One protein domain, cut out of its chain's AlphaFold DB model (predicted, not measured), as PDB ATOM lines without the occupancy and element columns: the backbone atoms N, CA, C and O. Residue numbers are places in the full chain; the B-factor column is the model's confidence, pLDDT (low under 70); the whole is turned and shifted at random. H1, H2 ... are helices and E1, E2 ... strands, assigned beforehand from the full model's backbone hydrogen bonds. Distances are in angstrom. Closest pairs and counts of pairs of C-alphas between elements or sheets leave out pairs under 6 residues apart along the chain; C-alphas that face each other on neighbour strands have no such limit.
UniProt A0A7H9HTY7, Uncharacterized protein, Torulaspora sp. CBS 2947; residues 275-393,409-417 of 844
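AT A GLANCE: This is residues 275 to 393 and 409 to 417 of the 844 residues of an uncharacterized protein of Torulaspora sp. CBS 2947 (UniProt A0A7H9HTY7). One long straight helix, H3, makes the long axis of this model, and to one side of it stands a loose body made mostly of loops, with the small strand hairpin E1 and E2 in it. H2 folds back beside the first residues of H3 as a helical hairpin, while the short helix H4 lies beside residues 380 to 387 and H1 reaches H3 with its last residues, near Tyr 284. The printed part has 128 residues, with four named helices and two named strands in the order H1 E1 E2 H2 H3 H4; the sheet, E1 - E2, is antiparallel. The class is mostly helix, though only 61 of the 128 residues are in named elements, under half. The whole is loose, with a radius of gyration of the C-alphas of 17.2 A, and elongated, spanning 55 by 35 by 24 A.

HOW THE PARTS SIT: Start at the sheet, where E1, residues 314 to 316, and E2, residues 323 to 325, form an antiparallel hairpin with 156 degrees between their directions. Look there for N 315 and O 324, and for N 324 and O 315, each pair 2.9 A apart and within hydrogen-bond range. Both strands are apart from H3, residues 356 to 389, which is the hub and touches three other helices. H2, residues 346 to 353, touches residues 358 to 362 of H3, and the closest C-alphas, of Asn 350 and Ala 358, are 5.2 A apart. The two make a helical hairpin, running opposite ways at a shallow tilt of 34.7 degrees, only just short of steep. H1, residues 277 to 284, only just touches residues 373 to 377 of H3, with 3 pairs of C-alphas within 8 A, the closest those of Tyr 284 and Lys 377 at 6.3 A. They run opposite ways at a steep tilt of 69.6 degrees, only just short of about perpendicular. H4, residues 412 to 416, touches residues 380 to 387 of H3; the closest C-alphas are those of Ala 384 and Leu 416, 6.5 A. In H1, H2 and H3 every O i to N i+4 pair is within hydrogen-bond range; in H4 0 of 1 is, beside 2 of 2 O i to N i+3 pairs.

IN THESE COORDINATES: Find C-alpha 277 at (-61.216, -38.342, -30.325), where H1 begins its 10.4 A. Then find C-alpha 356 at (-38.389, -49.176, -2.289); from there H3 runs 49.2 A to C-alpha 389 at (-55.380, -12.422, -30.195). E1 and E2 each measure 6.9 A, H2 10.6 A and H4 7.6 A.

THE WHOLE: The C-alphas farthest apart, of Gly 340 and Lys 391, are 56.3 A apart. Residues 394 to 408 are cut out, leaving 22.7 A between C-alphas 393 and 409. The links H1 to E1 and E2 to H2 are long. Look for pLDDT under 70 at residues 288 to 295, 311 to 312 and 391 to 393.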
ATOM      1  N   TYR A 275     -61.453 -44.095 -33.699       88.88
ATOM      2  CA  TYR A 275     -60.511 -43.222 -33.001       88.88
ATOM      3  C   TYR A 275     -61.216 -42.483 -31.843       88.88
ATOM      4  O   TYR A 275     -62.177 -41.747 -32.082       88.88
ATOM      5  N   PRO A 276     -60.757 -42.622 -30.583       88.12
ATOM      6  CA  PRO A 276     -61.432 -42.066 -29.405       88.12
ATOM      7  C   PRO A 276     -61.165 -40.559 -29.234       88.12
ATOM      8  O   PRO A 276     -60.604 -40.102 -28.237       88.12
ATOM      9  N   PHE A 277     -61.584 -39.754 -30.211       89.25
ATOM     10  CA  PHE A 277     -61.216 -38.342 -30.325       89.25
ATOM     11  C   PHE A 277     -61.567 -37.497 -29.091       89.25
ATOM     12  O   PHE A 277     -60.739 -36.724 -28.614       89.25
ATOM     13  N   GLN A 278     -62.764 -37.665 -28.518       86.62
ATOM     14  CA  GLN A 278     -63.171 -36.905 -27.328       86.62
ATOM     15  C   GLN A 278     -62.302 -37.214 -26.098       86.62
ATOM     16  O   GLN A 278     -62.020 -36.321 -25.301       86.62
ATOM     17  N   GLN A 279     -61.864 -38.467 -25.941       86.25
ATOM     18  CA  GLN A 279     -60.996 -38.877 -24.834       86.25
ATOM     19  C   GLN A 279     -59.569 -38.358 -25.047       86.25
ATOM     20  O   GLN A 279     -58.952 -37.850 -24.108       86.25
ATOM     21  N   VAL A 280     -59.088 -38.384 -26.296       87.94
ATOM     22  CA  VAL A 280     -57.818 -37.764 -26.703       87.94
ATOM     23  C   VAL A 280     -57.807 -36.270 -26.369       87.94
ATOM     24  O   VAL A 280     -56.853 -35.803 -25.748       87.94
ATOM     25  N   LEU A 281     -58.871 -35.531 -26.716       87.00
ATOM     26  CA  LEU A 281     -59.001 -34.099 -26.411       87.00
ATOM     27  C   LEU A 281     -58.874 -33.813 -24.908       87.00
ATOM     28  O   LEU A 281     -58.064 -32.975 -24.509       87.00
ATOM     29  N   LYS A 282     -59.610 -34.551 -24.072       85.56
ATOM     30  CA  LYS A 282     -59.559 -34.403 -22.608       85.56
ATOM     31  C   LYS A 282     -58.174 -34.705 -22.038       85.56
ATOM     32  O   LYS A 282     -57.634 -33.918 -21.268       85.56
ATOM     33  N   ARG A 283     -57.564 -35.818 -22.458       84.56
ATOM     34  CA  ARG A 283     -56.277 -36.270 -21.914       84.56
ATOM     35  C   ARG A 283     -55.108 -35.379 -22.315       84.56
ATOM     36  O   ARG A 283     -54.246 -35.133 -21.479       84.56
ATOM     37  N   TYR A 284     -55.042 -34.935 -23.570       84.00
ATOM     38  CA  TYR A 284     -53.831 -34.321 -24.130       84.00
ATOM     39  C   TYR A 284     -53.938 -32.814 -24.389       84.00
ATOM     40  O   TYR A 284     -52.906 -32.160 -24.510       84.00
ATOM     41  N   PHE A 285     -55.144 -32.241 -24.442       81.00
ATOM     42  CA  PHE A 285     -55.336 -30.855 -24.899       81.00
ATOM     43  C   PHE A 285     -56.018 -29.961 -23.864       81.00
ATOM     44  O   PHE A 285     -55.684 -28.777 -23.760       81.00
ATOM     45  N   LEU A 286     -56.954 -30.510 -23.089       83.19
ATOM     46  CA  LEU A 286     -57.717 -29.754 -22.098       83.19
ATOM     47  C   LEU A 286     -57.026 -29.712 -20.734       83.19
ATOM     48  O   LEU A 286     -56.314 -30.638 -20.331       83.19
ATOM     49  N   MET A 287     -57.221 -28.587 -20.042       75.88
ATOM     50  CA  MET A 287     -56.734 -28.364 -18.681       75.88
ATOM     51  C   MET A 287     -57.794 -28.871 -17.690       75.88
ATOM     52  O   MET A 287     -58.417 -28.074 -16.994       75.88
ATOM     53  N   ASP A 288     -58.041 -30.179 -17.674       68.69
ATOM     54  CA  ASP A 288     -58.898 -30.814 -16.665       68.69
ATOM     55  C   ASP A 288     -58.058 -31.245 -15.445       68.69
ATOM     56  O   ASP A 288     -56.859 -31.502 -15.575       68.69
ATOM     57  N   ASP A 289     -58.678 -31.327 -14.260       56.53
ATOM     58  CA  ASP A 289     -58.029 -31.861 -13.056       56.53
ATOM     59  C   ASP A 289     -57.707 -33.353 -13.266       56.53
ATOM     60  O   ASP A 289     -58.604 -34.198 -13.275       56.53
ATOM     61  N   ASP A 290     -56.417 -33.685 -13.394       55.59
ATOM     62  CA  ASP A 290     -55.867 -35.036 -13.636       55.59
ATOM     63  C   ASP A 290     -56.111 -36.041 -12.466       55.59
ATOM     64  O   ASP A 290     -55.445 -37.071 -12.367       55.59
ATOM     65  N   ASN A 291     -57.055 -35.759 -11.559       50.31
ATOM     66  CA  ASN A 291     -57.340 -36.528 -10.337       50.31
ATOM     67  C   ASN A 291     -58.284 -37.729 -10.541       50.31
ATOM     68  O   ASN A 291     -58.625 -38.405  -9.571       50.31
ATOM     69  N   VAL A 292     -58.733 -38.002 -11.768       54.28
ATOM     70  CA  VAL A 292     -59.584 -39.162 -12.067       54.28
ATOM     71  C   VAL A 292     -58.710 -40.275 -12.637       54.28
ATOM     72  O   VAL A 292     -58.072 -40.082 -13.669       54.28
ATOM     73  N   GLU A 293     -58.687 -41.445 -11.988       53.44
ATOM     74  CA  GLU A 293     -58.112 -42.671 -12.557       53.44
ATOM     75  C   GLU A 293     -58.859 -43.018 -13.852       53.44
ATOM     76  O   GLU A 293     -59.917 -43.647 -13.850       53.44
ATOM     77  N   THR A 294     -58.350 -42.537 -14.982       59.66
ATOM     78  CA  THR A 294     -58.918 -42.844 -16.290       59.66
ATOM     79  C   THR A 294     -58.401 -44.189 -16.767       59.66
ATOM     80  O   THR A 294     -57.193 -44.426 -16.763       59.66
ATOM     81  N   ASP A 295     -59.307 -45.044 -17.236       67.00
ATOM     82  CA  ASP A 295     -58.945 -46.230 -18.005       67.00
ATOM     83  C   ASP A 295     -58.102 -45.807 -19.222       67.00
ATOM     84  O   ASP A 295     -58.543 -44.997 -20.040       67.00
ATOM     85  N   ASN A 296     -56.876 -46.326 -19.315       70.31
ATOM     86  CA  ASN A 296     -55.927 -46.033 -20.393       70.31
ATOM     87  C   ASN A 296     -56.008 -47.059 -21.533       70.31
ATOM     88  O   ASN A 296     -55.232 -46.977 -22.483       70.31
ATOM     89  N   SER A 297     -56.933 -48.023 -21.465       78.69
ATOM     90  CA  SER A 297     -57.059 -49.113 -22.439       78.69
ATOM     91  C   SER A 297     -57.262 -48.634 -23.881       78.69
ATOM     92  O   SER A 297     -56.828 -49.304 -24.823       78.69
ATOM     93  N   TRP A 298     -57.881 -47.467 -24.068       84.56
ATOM     94  CA  TRP A 298     -58.153 -46.861 -25.370       84.56
ATOM     95  C   TRP A 298     -56.939 -46.154 -25.989       84.56
ATOM     96  O   TRP A 298     -56.916 -45.940 -27.203       84.56
ATOM     97  N   ASP A 299     -55.934 -45.788 -25.188       86.38
ATOM     98  CA  ASP A 299     -54.821 -44.952 -25.630       86.38
ATOM     99  C   ASP A 299     -53.761 -45.783 -26.367       86.38
ATOM    100  O   ASP A 299     -53.012 -46.563 -25.780       86.38
ATOM    101  N   ASN A 300     -53.705 -45.616 -27.690       87.50
ATOM    102  CA  ASN A 300     -52.709 -46.267 -28.541       87.50
ATOM    103  C   ASN A 300     -51.544 -45.331 -28.892       87.50
ATOM    104  O   ASN A 300     -50.796 -45.614 -29.833       87.50
ATOM    105  N   ARG A 301     -51.372 -44.207 -28.186       87.50
ATOM    106  CA  ARG A 301     -50.207 -43.339 -28.368       87.50
ATOM    107  C   ARG A 301     -48.954 -44.048 -27.854       87.50
ATOM    108  O   ARG A 301     -48.912 -44.520 -26.722       87.50
ATOM    109  N   CYS A 302     -47.918 -44.129 -28.688       87.44
ATOM    110  CA  CYS A 302     -46.669 -44.774 -28.305       87.44
ATOM    111  C   CYS A 302     -45.944 -43.975 -27.213       87.44
ATOM    112  O   CYS A 302     -45.707 -42.782 -27.385       87.44
ATOM    113  N   THR A 303     -45.511 -44.623 -26.129       83.56
ATOM    114  CA  THR A 303     -44.777 -43.938 -25.044       83.56
ATOM    115  C   THR A 303     -43.407 -43.398 -25.473       83.56
ATOM    116  O   THR A 303     -42.940 -42.411 -24.914       83.56
ATOM    117  N   THR A 304     -42.776 -44.000 -26.488       83.38
ATOM    118  CA  THR A 304     -41.441 -43.608 -26.975       83.38
ATOM    119  C   THR A 304     -41.503 -42.535 -28.062       83.38
ATOM    120  O   THR A 304     -40.942 -41.458 -27.889       83.38
ATOM    121  N   CYS A 305     -42.178 -42.804 -29.190       83.75
ATOM    122  CA  CYS A 305     -42.217 -41.872 -30.327       83.75
ATOM    123  C   CYS A 305     -43.427 -40.935 -30.331       83.75
ATOM    124  O   CYS A 305     -43.479 -40.043 -31.168       83.75
ATOM    125  N   ARG A 306     -44.399 -41.130 -29.426       85.19
ATOM    126  CA  ARG A 306     -45.616 -40.307 -29.275       85.19
ATOM    127  C   ARG A 306     -46.603 -40.337 -30.439       85.19
ATOM    128  O   ARG A 306     -47.671 -39.733 -30.333       85.19
ATOM    129  N   GLU A 307     -46.297 -41.065 -31.504       84.44
ATOM    130  CA  GLU A 307     -47.211 -41.301 -32.617       84.44
ATOM    131  C   GLU A 307     -48.285 -42.327 -32.248       84.44
ATOM    132  O   GLU A 307     -48.089 -43.193 -31.389       84.44
ATOM    133  N   TRP A 308     -49.432 -42.247 -32.919       87.25
ATOM    134  CA  TRP A 308     -50.522 -43.193 -32.720       87.25
ATOM    135  C   TRP A 308     -50.262 -44.524 -33.435       87.25
ATOM    136  O   TRP A 308     -49.979 -44.569 -34.638       87.25
ATOM    137  N   CYS A 309     -50.415 -45.628 -32.706       84.38
ATOM    138  CA  CYS A 309     -50.156 -46.968 -33.215       84.38
ATOM    139  C   CYS A 309     -51.332 -47.492 -34.066       84.38
ATOM    140  O   CYS A 309     -52.304 -48.024 -33.536       84.38
ATOM    141  N   ASN A 310     -51.230 -47.390 -35.397       70.00
ATOM    142  CA  ASN A 310     -52.299 -47.794 -36.337       70.00
ATOM    143  C   ASN A 310     -52.203 -49.214 -36.890       70.00
ATOM    144  O   ASN A 310     -53.177 -49.763 -37.405       70.00
ATOM    145  N   ASN A 311     -51.011 -49.801 -36.844       64.94
ATOM    146  CA  ASN A 311     -50.734 -51.087 -37.475       64.94
ATOM    147  C   ASN A 311     -50.714 -52.191 -36.426       64.94
ATOM    148  O   ASN A 311     -50.412 -51.937 -35.275       64.94
ATOM    149  N   SER A 312     -50.868 -53.454 -36.815       65.50
ATOM    150  CA  SER A 312     -50.641 -54.616 -35.935       65.50
ATOM    151  C   SER A 312     -49.186 -54.780 -35.434       65.50
ATOM    152  O   SER A 312     -48.816 -55.851 -34.956       65.50
ATOM    153  N   GLN A 313     -48.361 -53.734 -35.557       75.94
ATOM    154  CA  GLN A 313     -46.942 -53.656 -35.214       75.94
ATOM    155  C   GLN A 313     -46.687 -52.839 -33.932       75.94
ATOM    156  O   GLN A 313     -45.709 -52.099 -33.839       75.94
ATOM    157  N   PHE A 314     -47.573 -52.958 -32.947       83.94
ATOM    158  CA  PHE A 314     -47.347 -52.487 -31.580       83.94
ATOM    159  C   PHE A 314     -47.670 -53.601 -30.580       83.94
ATOM    160  O   PHE A 314     -48.267 -54.622 -30.936       83.94
ATOM    161  N   LEU A 315     -47.237 -53.421 -29.337       86.50
ATOM    162  CA  LEU A 315     -47.628 -54.236 -28.188       86.50
ATOM    163  C   LEU A 315     -48.226 -53.329 -27.115       86.50
ATOM    164  O   LEU A 315     -47.834 -52.167 -27.007       86.50
ATOM    165  N   LYS A 316     -49.180 -53.867 -26.351       88.00
ATOM    166  CA  LYS A 316     -49.705 -53.245 -25.135       88.00
ATOM    167  C   LYS A 316     -49.234 -54.032 -23.933       88.00
ATOM    168  O   LYS A 316     -49.195 -55.256 -24.001       88.00
ATOM    169  N   CYS A 317     -48.891 -53.323 -22.866       87.94
ATOM    170  CA  CYS A 317     -48.542 -53.944 -21.595       87.94
ATOM    171  C   CYS A 317     -49.790 -54.592 -21.007       87.94
ATOM    172  O   CYS A 317     -50.814 -53.923 -20.903       87.94
ATOM    173  N   ASP A 318     -49.709 -55.856 -20.599       87.38
ATOM    174  CA  ASP A 318     -50.880 -56.576 -20.084       87.38
ATOM    175  C   ASP A 318     -51.421 -55.957 -18.779       87.38
ATOM    176  O   ASP A 318     -52.622 -56.006 -18.526       87.38
ATOM    177  N   GLU A 319     -50.563 -55.283 -18.002       84.56
ATOM    178  CA  GLU A 319     -50.966 -54.519 -16.814       84.56
ATOM    179  C   GLU A 319     -51.401 -53.078 -17.118       84.56
ATOM    180  O   GLU A 319     -52.574 -52.747 -16.973       84.56
ATOM    181  N   CYS A 320     -50.487 -52.195 -17.541       83.06
ATOM    182  CA  CYS A 320     -50.799 -50.764 -17.684       83.06
ATOM    183  C   CYS A 320     -51.438 -50.366 -19.025       83.06
ATOM    184  O   CYS A 320     -51.736 -49.189 -19.229       83.06
ATOM    185  N   GLN A 321     -51.600 -51.308 -19.961       86.06
ATOM    186  CA  GLN A 321     -52.195 -51.116 -21.294       86.06
ATOM    187  C   GLN A 321     -51.513 -50.069 -22.198       86.06
ATOM    188  O   GLN A 321     -51.999 -49.793 -23.294       86.06
ATOM    189  N   CYS A 322     -50.345 -49.545 -21.807       84.69
ATOM    190  CA  CYS A 322     -49.575 -48.594 -22.609       84.69
ATOM    191  C   CYS A 322     -49.066 -49.238 -23.905       84.69
ATOM    192  O   CYS A 322     -48.515 -50.343 -23.879       84.69
ATOM    193  N   ALA A 323     -49.220 -48.531 -25.027       87.94
ATOM    194  CA  ALA A 323     -48.811 -49.002 -26.345       87.94
ATOM    195  C   ALA A 323     -47.360 -48.618 -26.683       87.94
ATOM    196  O   ALA A 323     -46.912 -47.500 -26.423       87.94
ATOM    197  N   VAL A 324     -46.627 -49.532 -27.327       87.31
ATOM    198  CA  VAL A 324     -45.276 -49.285 -27.857       87.31
ATOM    199  C   VAL A 324     -45.122 -49.922 -29.238       87.31
ATOM    200  O   VAL A 324     -45.443 -51.097 -29.429       87.31
ATOM    201  N   HIS A 325     -44.608 -49.166 -30.212       86.44
ATOM    202  CA  HIS A 325     -44.288 -49.696 -31.539       86.44
ATOM    203  C   HIS A 325     -43.167 -50.739 -31.489       86.44
ATOM    204  O   HIS A 325     -42.228 -50.627 -30.702       86.44
ATOM    205  N   TRP A 326     -43.183 -51.699 -32.416       84.12
ATOM    206  CA  TRP A 326     -42.107 -52.687 -32.537       84.12
ATOM    207  C   TRP A 326     -40.726 -52.078 -32.772       84.12
ATOM    208  O   TRP A 326     -39.744 -52.568 -32.223       84.12
ATOM    209  N   SER A 327     -40.664 -50.996 -33.546       79.38
ATOM    210  CA  SER A 327     -39.439 -50.243 -33.824       79.38
ATOM    211  C   SER A 327     -38.958 -49.384 -32.656       79.38
ATOM    212  O   SER A 327     -37.784 -49.036 -32.621       79.38
ATOM    213  N   CYS A 328     -39.848 -49.022 -31.729       82.81
ATOM    214  CA  CYS A 328     -39.525 -48.180 -30.575       82.81
ATOM    215  C   CYS A 328     -39.009 -48.982 -29.376       82.81
ATOM    216  O   CYS A 328     -38.492 -48.398 -28.428       82.81
ATOM    217  N   MET A 329     -39.156 -50.307 -29.404       81.44
ATOM    218  CA  MET A 329     -38.568 -51.179 -28.394       81.44
ATOM    219  C   MET A 329     -37.046 -51.236 -28.541       81.44
ATOM    220  O   MET A 329     -36.510 -51.128 -29.643       81.44
ATOM    221  N   ASN A 330     -36.358 -51.441 -27.419       77.12
ATOM    222  CA  ASN A 330     -34.913 -51.605 -27.371       77.12
ATOM    223  C   ASN A 330     -34.572 -52.999 -26.807       77.12
ATOM    224  O   ASN A 330     -34.724 -53.196 -25.601       77.12
ATOM    225  N   PRO A 331     -34.144 -53.974 -27.635       81.12
ATOM    226  CA  PRO A 331     -33.962 -53.909 -29.091       81.12
ATOM    227  C   PRO A 331     -35.292 -53.973 -29.881       81.12
ATOM    228  O   PRO A 331     -36.285 -54.509 -29.379       81.12
ATOM    229  N   PRO A 332     -35.334 -53.473 -31.131       80.38
ATOM    230  CA  PRO A 332     -36.561 -53.423 -31.925       80.38
ATOM    231  C   PRO A 332     -37.023 -54.821 -32.355       80.38
ATOM    232  O   PRO A 332     -36.241 -55.636 -32.852       80.38
ATOM    233  N   LEU A 333     -38.322 -55.100 -32.219       77.31
ATOM    234  CA  LEU A 333     -38.894 -56.395 -32.592       77.31
ATOM    235  C   LEU A 333     -39.155 -56.490 -34.098       77.31
ATOM    236  O   LEU A 333     -39.722 -55.600 -34.727       77.31
ATOM    237  N   THR A 334     -38.801 -57.631 -34.686       72.12
ATOM    238  CA  THR A 334     -39.049 -57.914 -36.112       72.12
ATOM    239  C   THR A 334     -40.316 -58.740 -36.352       72.12
ATOM    240  O   THR A 334     -40.825 -58.780 -37.477       72.12
ATOM    241  N   ARG A 335     -40.832 -59.414 -35.315       73.62
ATOM    242  CA  ARG A 335     -42.009 -60.294 -35.367       73.62
ATOM    243  C   ARG A 335     -42.830 -60.181 -34.087       73.62
ATOM    244  O   ARG A 335     -42.286 -59.919 -33.018       73.62
ATOM    245  N   LYS A 336     -44.135 -60.444 -34.205       75.62
ATOM    246  CA  LYS A 336     -45.031 -60.548 -33.053       75.62
ATOM    247  C   LYS A 336     -44.596 -61.728 -32.163       75.62
ATOM    248  O   LYS A 336     -44.333 -62.797 -32.719       75.62
ATOM    249  N   PRO A 337     -44.563 -61.572 -30.828       77.25
ATOM    250  CA  PRO A 337     -44.379 -62.699 -29.918       77.25
ATOM    251  C   PRO A 337     -45.479 -63.760 -30.106       77.25
ATOM    252  O   PRO A 337     -46.601 -63.459 -30.528       77.25
ATOM    253  N   ASN A 338     -45.146 -65.023 -29.823       78.19
ATOM    254  CA  ASN A 338     -46.082 -66.142 -29.934       78.19
ATOM    255  C   ASN A 338     -47.305 -65.940 -29.016       78.19
ATOM    256  O   ASN A 338     -47.212 -65.310 -27.962       78.19
ATOM    257  N   LYS A 339     -48.465 -66.486 -29.412       74.81
ATOM    258  CA  LYS A 339     -49.688 -66.436 -28.590       74.81
ATOM    259  C   LYS A 339     -49.429 -67.109 -27.233       74.81
ATOM    260  O   LYS A 339     -48.948 -68.236 -27.214       74.81
ATOM    261  N   GLY A 340     -49.785 -66.433 -26.138       75.62
ATOM    262  CA  GLY A 340     -49.627 -66.936 -24.765       75.62
ATOM    263  C   GLY A 340     -48.428 -66.372 -23.994       75.62
ATOM    264  O   GLY A 340     -48.216 -66.769 -22.855       75.62
ATOM    265  N   ILE A 341     -47.655 -65.457 -24.586       81.56
ATOM    266  CA  ILE A 341     -46.598 -64.717 -23.886       81.56
ATOM    267  C   ILE A 341     -47.208 -63.451 -23.275       81.56
ATOM    268  O   ILE A 341     -47.823 -62.674 -24.005       81.56
ATOM    269  N   ILE A 342     -47.020 -63.264 -21.968       84.00
ATOM    270  CA  ILE A 342     -47.364 -62.032 -21.245       84.00
ATOM    271  C   ILE A 342     -46.231 -61.029 -21.465       84.00
ATOM    272  O   ILE A 342     -45.059 -61.379 -21.303       84.00
ATOM    273  N   TRP A 343     -46.567 -59.799 -21.847       86.50
ATOM    274  CA  TRP A 343     -45.606 -58.711 -21.992       86.50
ATOM    275  C   TRP A 343     -45.888 -57.615 -20.967       86.50
ATOM    276  O   TRP A 343     -46.965 -57.018 -20.938       86.50
ATOM    277  N   LEU A 344     -44.880 -57.335 -20.146       87.19
ATOM    278  CA  LEU A 344     -44.891 -56.261 -19.164       87.19
ATOM    279  C   LEU A 344     -43.871 -55.202 -19.576       87.19
ATOM    280  O   LEU A 344     -42.772 -55.532 -20.029       87.19
ATOM    281  N   CYS A 345     -44.234 -53.930 -19.439       86.81
ATOM    282  CA  CYS A 345     -43.279 -52.846 -19.616       86.81
ATOM    283  C   CYS A 345     -42.320 -52.770 -18.418       86.81
ATOM    284  O   CYS A 345     -42.615 -53.290 -17.340       86.81
ATOM    285  N   TYR A 346     -41.191 -52.081 -18.605       83.94
ATOM    286  CA  TYR A 346     -40.182 -51.866 -17.561       83.94
ATOM    287  C   TYR A 346     -40.793 -51.326 -16.255       83.94
ATOM    288  O   TYR A 346     -40.553 -51.870 -15.183       83.94
ATOM    289  N   LEU A 347     -41.701 -50.352 -16.365       84.31
ATOM    290  CA  LEU A 347     -42.417 -49.770 -15.228       84.31
ATOM    291  C   LEU A 347     -43.288 -50.772 -14.461       84.31
ATOM    292  O   LEU A 347     -43.311 -50.769 -13.233       84.31
ATOM    293  N   CYS A 348     -44.010 -51.636 -15.172       87.50
ATOM    294  CA  CYS A 348     -44.844 -52.667 -14.556       87.50
ATOM    295  C   CYS A 348     -44.001 -53.752 -13.885       87.50
ATOM    296  O   CYS A 348     -44.343 -54.211 -12.799       87.50
ATOM    297  N   LEU A 349     -42.867 -54.116 -14.485       87.88
ATOM    298  CA  LEU A 349     -41.942 -55.073 -13.887       87.88
ATOM    299  C   LEU A 349     -41.360 -54.543 -12.565       87.88
ATOM    300  O   LEU A 349     -41.417 -55.241 -11.557       87.88
ATOM    301  N   ASN A 350     -40.904 -53.287 -12.539       86.06
ATOM    302  CA  ASN A 350     -40.413 -52.628 -11.320       86.06
ATOM    303  C   ASN A 350     -41.512 -52.506 -10.247       86.06
ATOM    304  O   ASN A 350     -41.260 -52.662  -9.052       86.06
ATOM    305  N   ARG A 351     -42.763 -52.278 -10.669       86.56
ATOM    306  CA  ARG A 351     -43.925 -52.252  -9.769       86.56
ATOM    307  C   ARG A 351     -44.198 -53.625  -9.139       86.56
ATOM    308  O   ARG A 351     -44.577 -53.671  -7.971       86.56
ATOM    309  N   GLN A 352     -43.994 -54.719  -9.876       86.56
ATOM    310  CA  GLN A 352     -44.096 -56.083  -9.344       86.56
ATOM    311  C   GLN A 352     -42.930 -56.453  -8.417       86.56
ATOM    312  O   GLN A 352     -43.135 -57.201  -7.463       86.56
ATOM    313  N   GLU A 353     -41.724 -55.941  -8.681       86.50
ATOM    314  CA  GLU A 353     -40.542 -56.181  -7.843       86.50
ATOM    315  C   GLU A 353     -40.713 -55.602  -6.429       86.50
ATOM    316  O   GLU A 353     -40.289 -56.215  -5.448       86.50
ATOM    317  N   GLY A 354     -41.385 -54.451  -6.306       81.50
ATOM    318  CA  GLY A 354     -41.850 -53.908  -5.026       81.50
ATOM    319  C   GLY A 354     -40.745 -53.427  -4.076       81.50
ATOM    320  O   GLY A 354     -41.032 -53.126  -2.915       81.50
ATOM    321  N   SER A 355     -39.492 -53.345  -4.537       88.38
ATOM    322  CA  SER A 355     -38.397 -52.751  -3.766       88.38
ATOM    323  C   SER A 355     -38.617 -51.234  -3.614       88.38
ATOM    324  O   SER A 355     -39.193 -50.598  -4.502       88.38
ATOM    325  N   PRO A 356     -38.190 -50.612  -2.497       84.50
ATOM    326  CA  PRO A 356     -38.389 -49.176  -2.289       84.50
ATOM    327  C   PRO A 356     -37.673 -48.325  -3.350       84.50
ATOM    328  O   PRO A 356     -38.154 -47.250  -3.694       84.50
ATOM    329  N   GLU A 357     -36.560 -48.823  -3.895       83.38
ATOM    330  CA  GLU A 357     -35.811 -48.197  -4.991       83.38
ATOM    331  C   GLU A 357     -36.586 -48.294  -6.317       83.38
ATOM    332  O   GLU A 357     -36.812 -47.271  -6.962       83.38
ATOM    333  N   ALA A 358     -37.103 -49.478  -6.670       82.31
ATOM    334  CA  ALA A 358     -37.883 -49.686  -7.893       82.31
ATOM    335  C   ALA A 358     -39.212 -48.910  -7.887       82.31
ATOM    336  O   ALA A 358     -39.607 -48.337  -8.903       82.31
ATOM    337  N   LEU A 359     -39.898 -48.834  -6.740       84.75
ATOM    338  CA  LEU A 359     -41.121 -48.035  -6.596       84.75
ATOM    339  C   LEU A 359     -40.844 -46.530  -6.719       84.75
ATOM    340  O   LEU A 359     -41.652 -45.812  -7.312       84.75
ATOM    341  N   HIS A 360     -39.703 -46.058  -6.208       86.31
ATOM    342  CA  HIS A 360     -39.290 -44.665  -6.364       86.31
ATOM    343  C   HIS A 360     -38.979 -44.320  -7.829       86.31
ATOM    344  O   HIS A 360     -39.395 -43.264  -8.306       86.31
ATOM    345  N   GLU A 361     -38.314 -45.217  -8.565       84.38
ATOM    346  CA  GLU A 361     -38.069 -45.060 -10.007       84.38
ATOM    347  C   GLU A 361     -39.373 -45.008 -10.815       84.38
ATOM    348  O   GLU A 361     -39.537 -44.131 -11.664       84.38
ATOM    349  N   VAL A 362     -40.340 -45.881 -10.507       84.62
ATOM    350  CA  VAL A 362     -41.666 -45.864 -11.149       84.62
ATOM    351  C   VAL A 362     -42.383 -44.538 -10.893       84.62
ATOM    352  O   VAL A 362     -42.906 -43.931 -11.826       84.62
ATOM    353  N   GLU A 363     -42.385 -44.050  -9.649       86.12
ATOM    354  CA  GLU A 363     -43.013 -42.770  -9.304       86.12
ATOM    355  C   GLU A 363     -42.329 -41.588 -10.014       86.12
ATOM    356  O   GLU A 363     -42.998 -40.677 -10.513       86.12
ATOM    357  N   MET A 364     -40.995 -41.614 -10.104       87.81
ATOM    358  CA  MET A 364     -40.201 -40.622 -10.832       87.81
ATOM    359  C   MET A 364     -40.563 -40.585 -12.322       87.81
ATOM    360  O   MET A 364     -40.817 -39.500 -12.855       87.81
ATOM    361  N   GLU A 365     -40.642 -41.739 -12.986       84.50
ATOM    362  CA  GLU A 365     -41.007 -41.835 -14.404       84.50
ATOM    363  C   GLU A 365     -42.472 -41.450 -14.670       84.50
ATOM    364  O   GLU A 365     -42.754 -40.708 -15.614       84.50
ATOM    365  N   GLU A 366     -43.417 -41.872 -13.825       83.44
ATOM    366  CA  GLU A 366     -44.829 -41.487 -13.953       83.44
ATOM    367  C   GLU A 366     -45.018 -39.977 -13.772       83.44
ATOM    368  O   GLU A 366     -45.762 -39.332 -14.522       83.44
ATOM    369  N   LYS A 367     -44.297 -39.379 -12.819       86.31
ATOM    370  CA  LYS A 367     -44.280 -37.928 -12.611       86.31
ATOM    371  C   LYS A 367     -43.637 -37.199 -13.788       86.31
ATOM    372  O   LYS A 367     -44.164 -36.167 -14.210       86.31
ATOM    373  N   ALA A 368     -42.554 -37.736 -14.349       87.00
ATOM    374  CA  ALA A 368     -41.929 -37.201 -15.552       87.00
ATOM    375  C   ALA A 368     -42.917 -37.216 -16.731       87.00
ATOM    376  O   ALA A 368     -43.133 -36.174 -17.352       87.00
ATOM    377  N   MET A 369     -43.600 -38.339 -16.972       82.06
ATOM    378  CA  MET A 369     -44.589 -38.481 -18.044       82.06
ATOM    379  C   MET A 369     -45.759 -37.504 -17.878       82.06
ATOM    380  O   MET A 369     -46.103 -36.787 -18.821       82.06
ATOM    381  N   ARG A 370     -46.336 -37.412 -16.670       84.19
ATOM    382  CA  ARG A 370     -47.409 -36.450 -16.361       84.19
ATOM    383  C   ARG A 370     -46.949 -35.010 -16.563       84.19
ATOM    384  O   ARG A 370     -47.657 -34.229 -17.193       84.19
ATOM    385  N   SER A 371     -45.752 -34.659 -16.086       87.50
ATOM    386  CA  SER A 371     -45.215 -33.305 -16.259       87.50
ATOM    387  C   SER A 371     -44.983 -32.949 -17.730       87.50
ATOM    388  O   SER A 371     -45.263 -31.821 -18.127       87.50
ATOM    389  N   GLN A 372     -44.559 -33.911 -18.557       86.12
ATOM    390  CA  GLN A 372     -44.383 -33.714 -19.995       86.12
ATOM    391  C   GLN A 372     -45.705 -33.454 -20.713       86.12
ATOM    392  O   GLN A 372     -45.789 -32.523 -21.512       86.12
ATOM    393  N   ILE A 373     -46.736 -34.252 -20.415       84.62
ATOM    394  CA  ILE A 373     -48.080 -34.057 -20.973       84.62
ATOM    395  C   ILE A 373     -48.618 -32.688 -20.558       84.62
ATOM    396  O   ILE A 373     -49.152 -31.964 -21.393       84.62
ATOM    397  N   LEU A 374     -48.437 -32.308 -19.290       87.81
ATOM    398  CA  LEU A 374     -48.875 -31.017 -18.769       87.81
ATOM    399  C   LEU A 374     -48.137 -29.836 -19.417       87.81
ATOM    400  O   LEU A 374     -48.742 -28.798 -19.675       87.81
ATOM    401  N   GLU A 375     -46.849 -29.982 -19.716       88.88
ATOM    402  CA  GLU A 375     -46.085 -28.949 -20.415       88.88
ATOM    403  C   GLU A 375     -46.522 -28.802 -21.879       88.88
ATOM    404  O   GLU A 375     -46.727 -27.684 -22.355       88.88
ATOM    405  N   GLU A 376     -46.767 -29.914 -22.578       85.69
ATOM    406  CA  GLU A 376     -47.311 -29.920 -23.943       85.69
ATOM    407  C   GLU A 376     -48.699 -29.249 -23.988       85.69
ATOM    408  O   GLU A 376     -48.943 -28.351 -24.801       85.69
ATOM    409  N   LYS A 377     -49.559 -29.592 -23.022       88.19
ATOM    410  CA  LYS A 377     -50.856 -28.967 -22.722       88.19
ATOM    411  C   LYS A 377     -50.758 -27.442 -22.566       88.19
ATOM    412  O   LYS A 377     -51.506 -26.700 -23.214       88.19
ATOM    413  N   ARG A 378     -49.841 -26.952 -21.723       88.75
ATOM    414  CA  ARG A 378     -49.629 -25.507 -21.500       88.75
ATOM    415  C   ARG A 378     -49.127 -24.811 -22.757       88.75
ATOM    416  O   ARG A 378     -49.658 -23.760 -23.114       88.75
ATOM    417  N   ARG A 379     -48.145 -25.405 -23.440       89.62
ATOM    418  CA  ARG A 379     -47.560 -24.876 -24.677       89.62
ATOM    419  C   ARG A 379     -48.630 -24.668 -25.749       89.62
ATOM    420  O   ARG A 379     -48.712 -23.585 -26.324       89.62
ATOM    421  N   LEU A 380     -49.492 -25.664 -25.965       87.50
ATOM    422  CA  LEU A 380     -50.584 -25.589 -26.939       87.50
ATOM    423  C   LEU A 380     -51.630 -24.531 -26.571       87.50
ATOM    424  O   LEU A 380     -52.053 -23.769 -27.438       87.50
ATOM    425  N   ASN A 381     -52.020 -24.427 -25.297       87.38
ATOM    426  CA  ASN A 381     -52.979 -23.405 -24.865       87.38
ATOM    427  C   ASN A 381     -52.406 -21.986 -24.943       87.38
ATOM    428  O   ASN A 381     -53.121 -21.058 -25.328       87.38
ATOM    429  N   HIS A 382     -51.120 -21.806 -24.632       89.69
ATOM    430  CA  HIS A 382     -50.439 -20.526 -24.800       89.69
ATOM    431  C   HIS A 382     -50.381 -20.115 -26.278       89.69
ATOM    432  O   HIS A 382     -50.734 -18.983 -26.622       89.69
ATOM    433  N   LEU A 383     -50.030 -21.055 -27.163       89.25
ATOM    434  CA  LEU A 383     -50.026 -20.830 -28.606       89.25
ATOM    435  C   LEU A 383     -51.429 -20.486 -29.123       89.25
ATOM    436  O   LEU A 383     -51.599 -19.481 -29.808       89.25
ATOM    437  N   ALA A 384     -52.450 -21.257 -28.741       87.44
ATOM    438  CA  ALA A 384     -53.834 -20.989 -29.127       87.44
ATOM    439  C   ALA A 384     -54.307 -19.609 -28.641       87.44
ATOM    440  O   ALA A 384     -54.911 -18.867 -29.408       87.44
ATOM    441  N   THR A 385     -53.982 -19.224 -27.404       88.75
ATOM    442  CA  THR A 385     -54.333 -17.902 -26.851       88.75
ATOM    443  C   THR A 385     -53.693 -16.770 -27.651       88.75
ATOM    444  O   THR A 385     -54.373 -15.810 -28.006       88.75
ATOM    445  N   THR A 386     -52.410 -16.914 -27.990       89.19
ATOM    446  CA  THR A 386     -51.676 -15.945 -28.819       89.19
ATOM    447  C   THR A 386     -52.339 -15.804 -30.192       89.19
ATOM    448  O   THR A 386     -52.676 -14.703 -30.621       89.19
ATOM    449  N   ARG A 387     -52.660 -16.929 -30.841       85.50
ATOM    450  CA  ARG A 387     -53.297 -16.951 -32.167       85.50
ATOM    451  C   ARG A 387     -54.729 -16.418 -32.169       85.50
ATOM    452  O   ARG A 387     -55.173 -15.857 -33.166       85.50
ATOM    453  N   VAL A 388     -55.461 -16.566 -31.066       84.50
ATOM    454  CA  VAL A 388     -56.787 -15.951 -30.907       84.50
ATOM    455  C   VAL A 388     -56.686 -14.420 -30.862       84.50
ATOM    456  O   VAL A 388     -57.570 -13.742 -31.389       84.50
ATOM    457  N   GLN A 389     -55.608 -13.870 -30.295       83.62
ATOM    458  CA  GLN A 389     -55.380 -12.422 -30.195       83.62
ATOM    459  C   GLN A 389     -54.914 -11.787 -31.517       83.62
ATOM    460  O   GLN A 389     -55.321 -10.670 -31.827       83.62
ATOM    461  N   GLU A 390     -54.137 -12.501 -32.338       79.94
ATOM    462  CA  GLU A 390     -53.552 -12.011 -33.607       79.94
ATOM    463  C   GLU A 390     -54.553 -11.852 -34.780       79.94
ATOM    464  O   GLU A 390     -54.153 -11.554 -35.902       79.94
ATOM    465  N   LYS A 391     -55.864 -11.956 -34.508       69.94
ATOM    466  CA  LYS A 391     -56.988 -12.130 -35.455       69.94
ATOM    467  C   LYS A 391     -56.991 -13.506 -36.126       69.94
ATOM    468  O   LYS A 391     -56.261 -13.781 -37.072       69.94
ATOM    469  N   VAL A 392     -57.925 -14.345 -35.688       66.31
ATOM    470  CA  VAL A 392     -58.194 -15.653 -36.298       66.31
ATOM    471  C   VAL A 392     -58.747 -15.465 -37.720       66.31
ATOM    472  O   VAL A 392     -59.713 -14.708 -37.880       66.31
ATOM    473  N   PRO A 393     -58.209 -16.156 -38.747       64.62
ATOM    474  CA  PRO A 393     -58.842 -16.179 -40.058       64.62
ATOM    475  C   PRO A 393     -60.260 -16.743 -39.923       64.62
ATOM    476  O   PRO A 393     -60.465 -17.852 -39.428       64.62
ATOM    477  N   ILE A 409     -51.727 -36.442 -34.215       83.75
ATOM    478  CA  ILE A 409     -51.575 -36.397 -32.750       83.75
ATOM    479  C   ILE A 409     -50.253 -35.769 -32.276       83.75
ATOM    480  O   ILE A 409     -50.232 -35.134 -31.227       83.75
ATOM    481  N   CYS A 410     -49.167 -35.911 -33.046       79.62
ATOM    482  CA  CYS A 410     -47.859 -35.317 -32.733       79.62
ATOM    483  C   CYS A 410     -47.690 -33.878 -33.229       79.62
ATOM    484  O   CYS A 410     -46.835 -33.162 -32.722       79.62
ATOM    485  N   SER A 411     -48.496 -33.460 -34.202       81.81
ATOM    486  CA  SER A 411     -48.361 -32.184 -34.910       81.81
ATOM    487  C   SER A 411     -49.652 -31.377 -34.817       81.81
ATOM    488  O   SER A 411     -50.042 -30.678 -35.740       81.81
ATOM    489  N   MET A 412     -50.359 -31.460 -33.689       79.81
ATOM    490  CA  MET A 412     -51.613 -30.721 -33.503       79.81
ATOM    491  C   MET A 412     -51.408 -29.201 -33.430       79.81
ATOM    492  O   MET A 412     -52.367 -28.450 -33.592       79.81
ATOM    493  N   GLU A 413     -50.173 -28.736 -33.212       85.06
ATOM    494  CA  GLU A 413     -49.810 -27.320 -33.345       85.06
ATOM    495  C   GLU A 413     -50.041 -26.788 -34.770       85.06
ATOM    496  O   GLU A 413     -50.412 -25.624 -34.925       85.06
ATOM    497  N   ASP A 414     -49.962 -27.656 -35.782       85.81
ATOM    498  CA  ASP A 414     -50.228 -27.333 -37.188       85.81
ATOM    499  C   ASP A 414     -51.681 -26.884 -37.414       85.81
ATOM    500  O   ASP A 414     -51.957 -26.069 -38.294       85.81
ATOM    501  N   LEU A 415     -52.630 -27.338 -36.582       84.69
ATOM    502  CA  LEU A 415     -54.026 -26.879 -36.646       84.69
ATOM    503  C   LEU A 415     -54.182 -25.401 -36.283       84.69
ATOM    504  O   LEU A 415     -55.186 -24.782 -36.646       84.69
ATOM    505  N   LEU A 416     -53.217 -24.843 -35.550       86.44
ATOM    506  CA  LEU A 416     -53.213 -23.452 -35.108       86.44
ATOM    507  C   LEU A 416     -52.525 -22.517 -36.115       86.44
ATOM    508  O   LEU A 416     -52.592 -21.299 -35.940       86.44
ATOM    509  N   ASP A 417     -51.867 -23.043 -37.154       84.75
ATOM    510  CA  ASP A 417     -51.166 -22.260 -38.183       84.75
ATOM    511  C   ASP A 417     -52.147 -21.726 -39.237       84.75
ATOM    512  O   ASP A 417     -52.702 -22.543 -39.971       84.75
TER     513      ASP A 417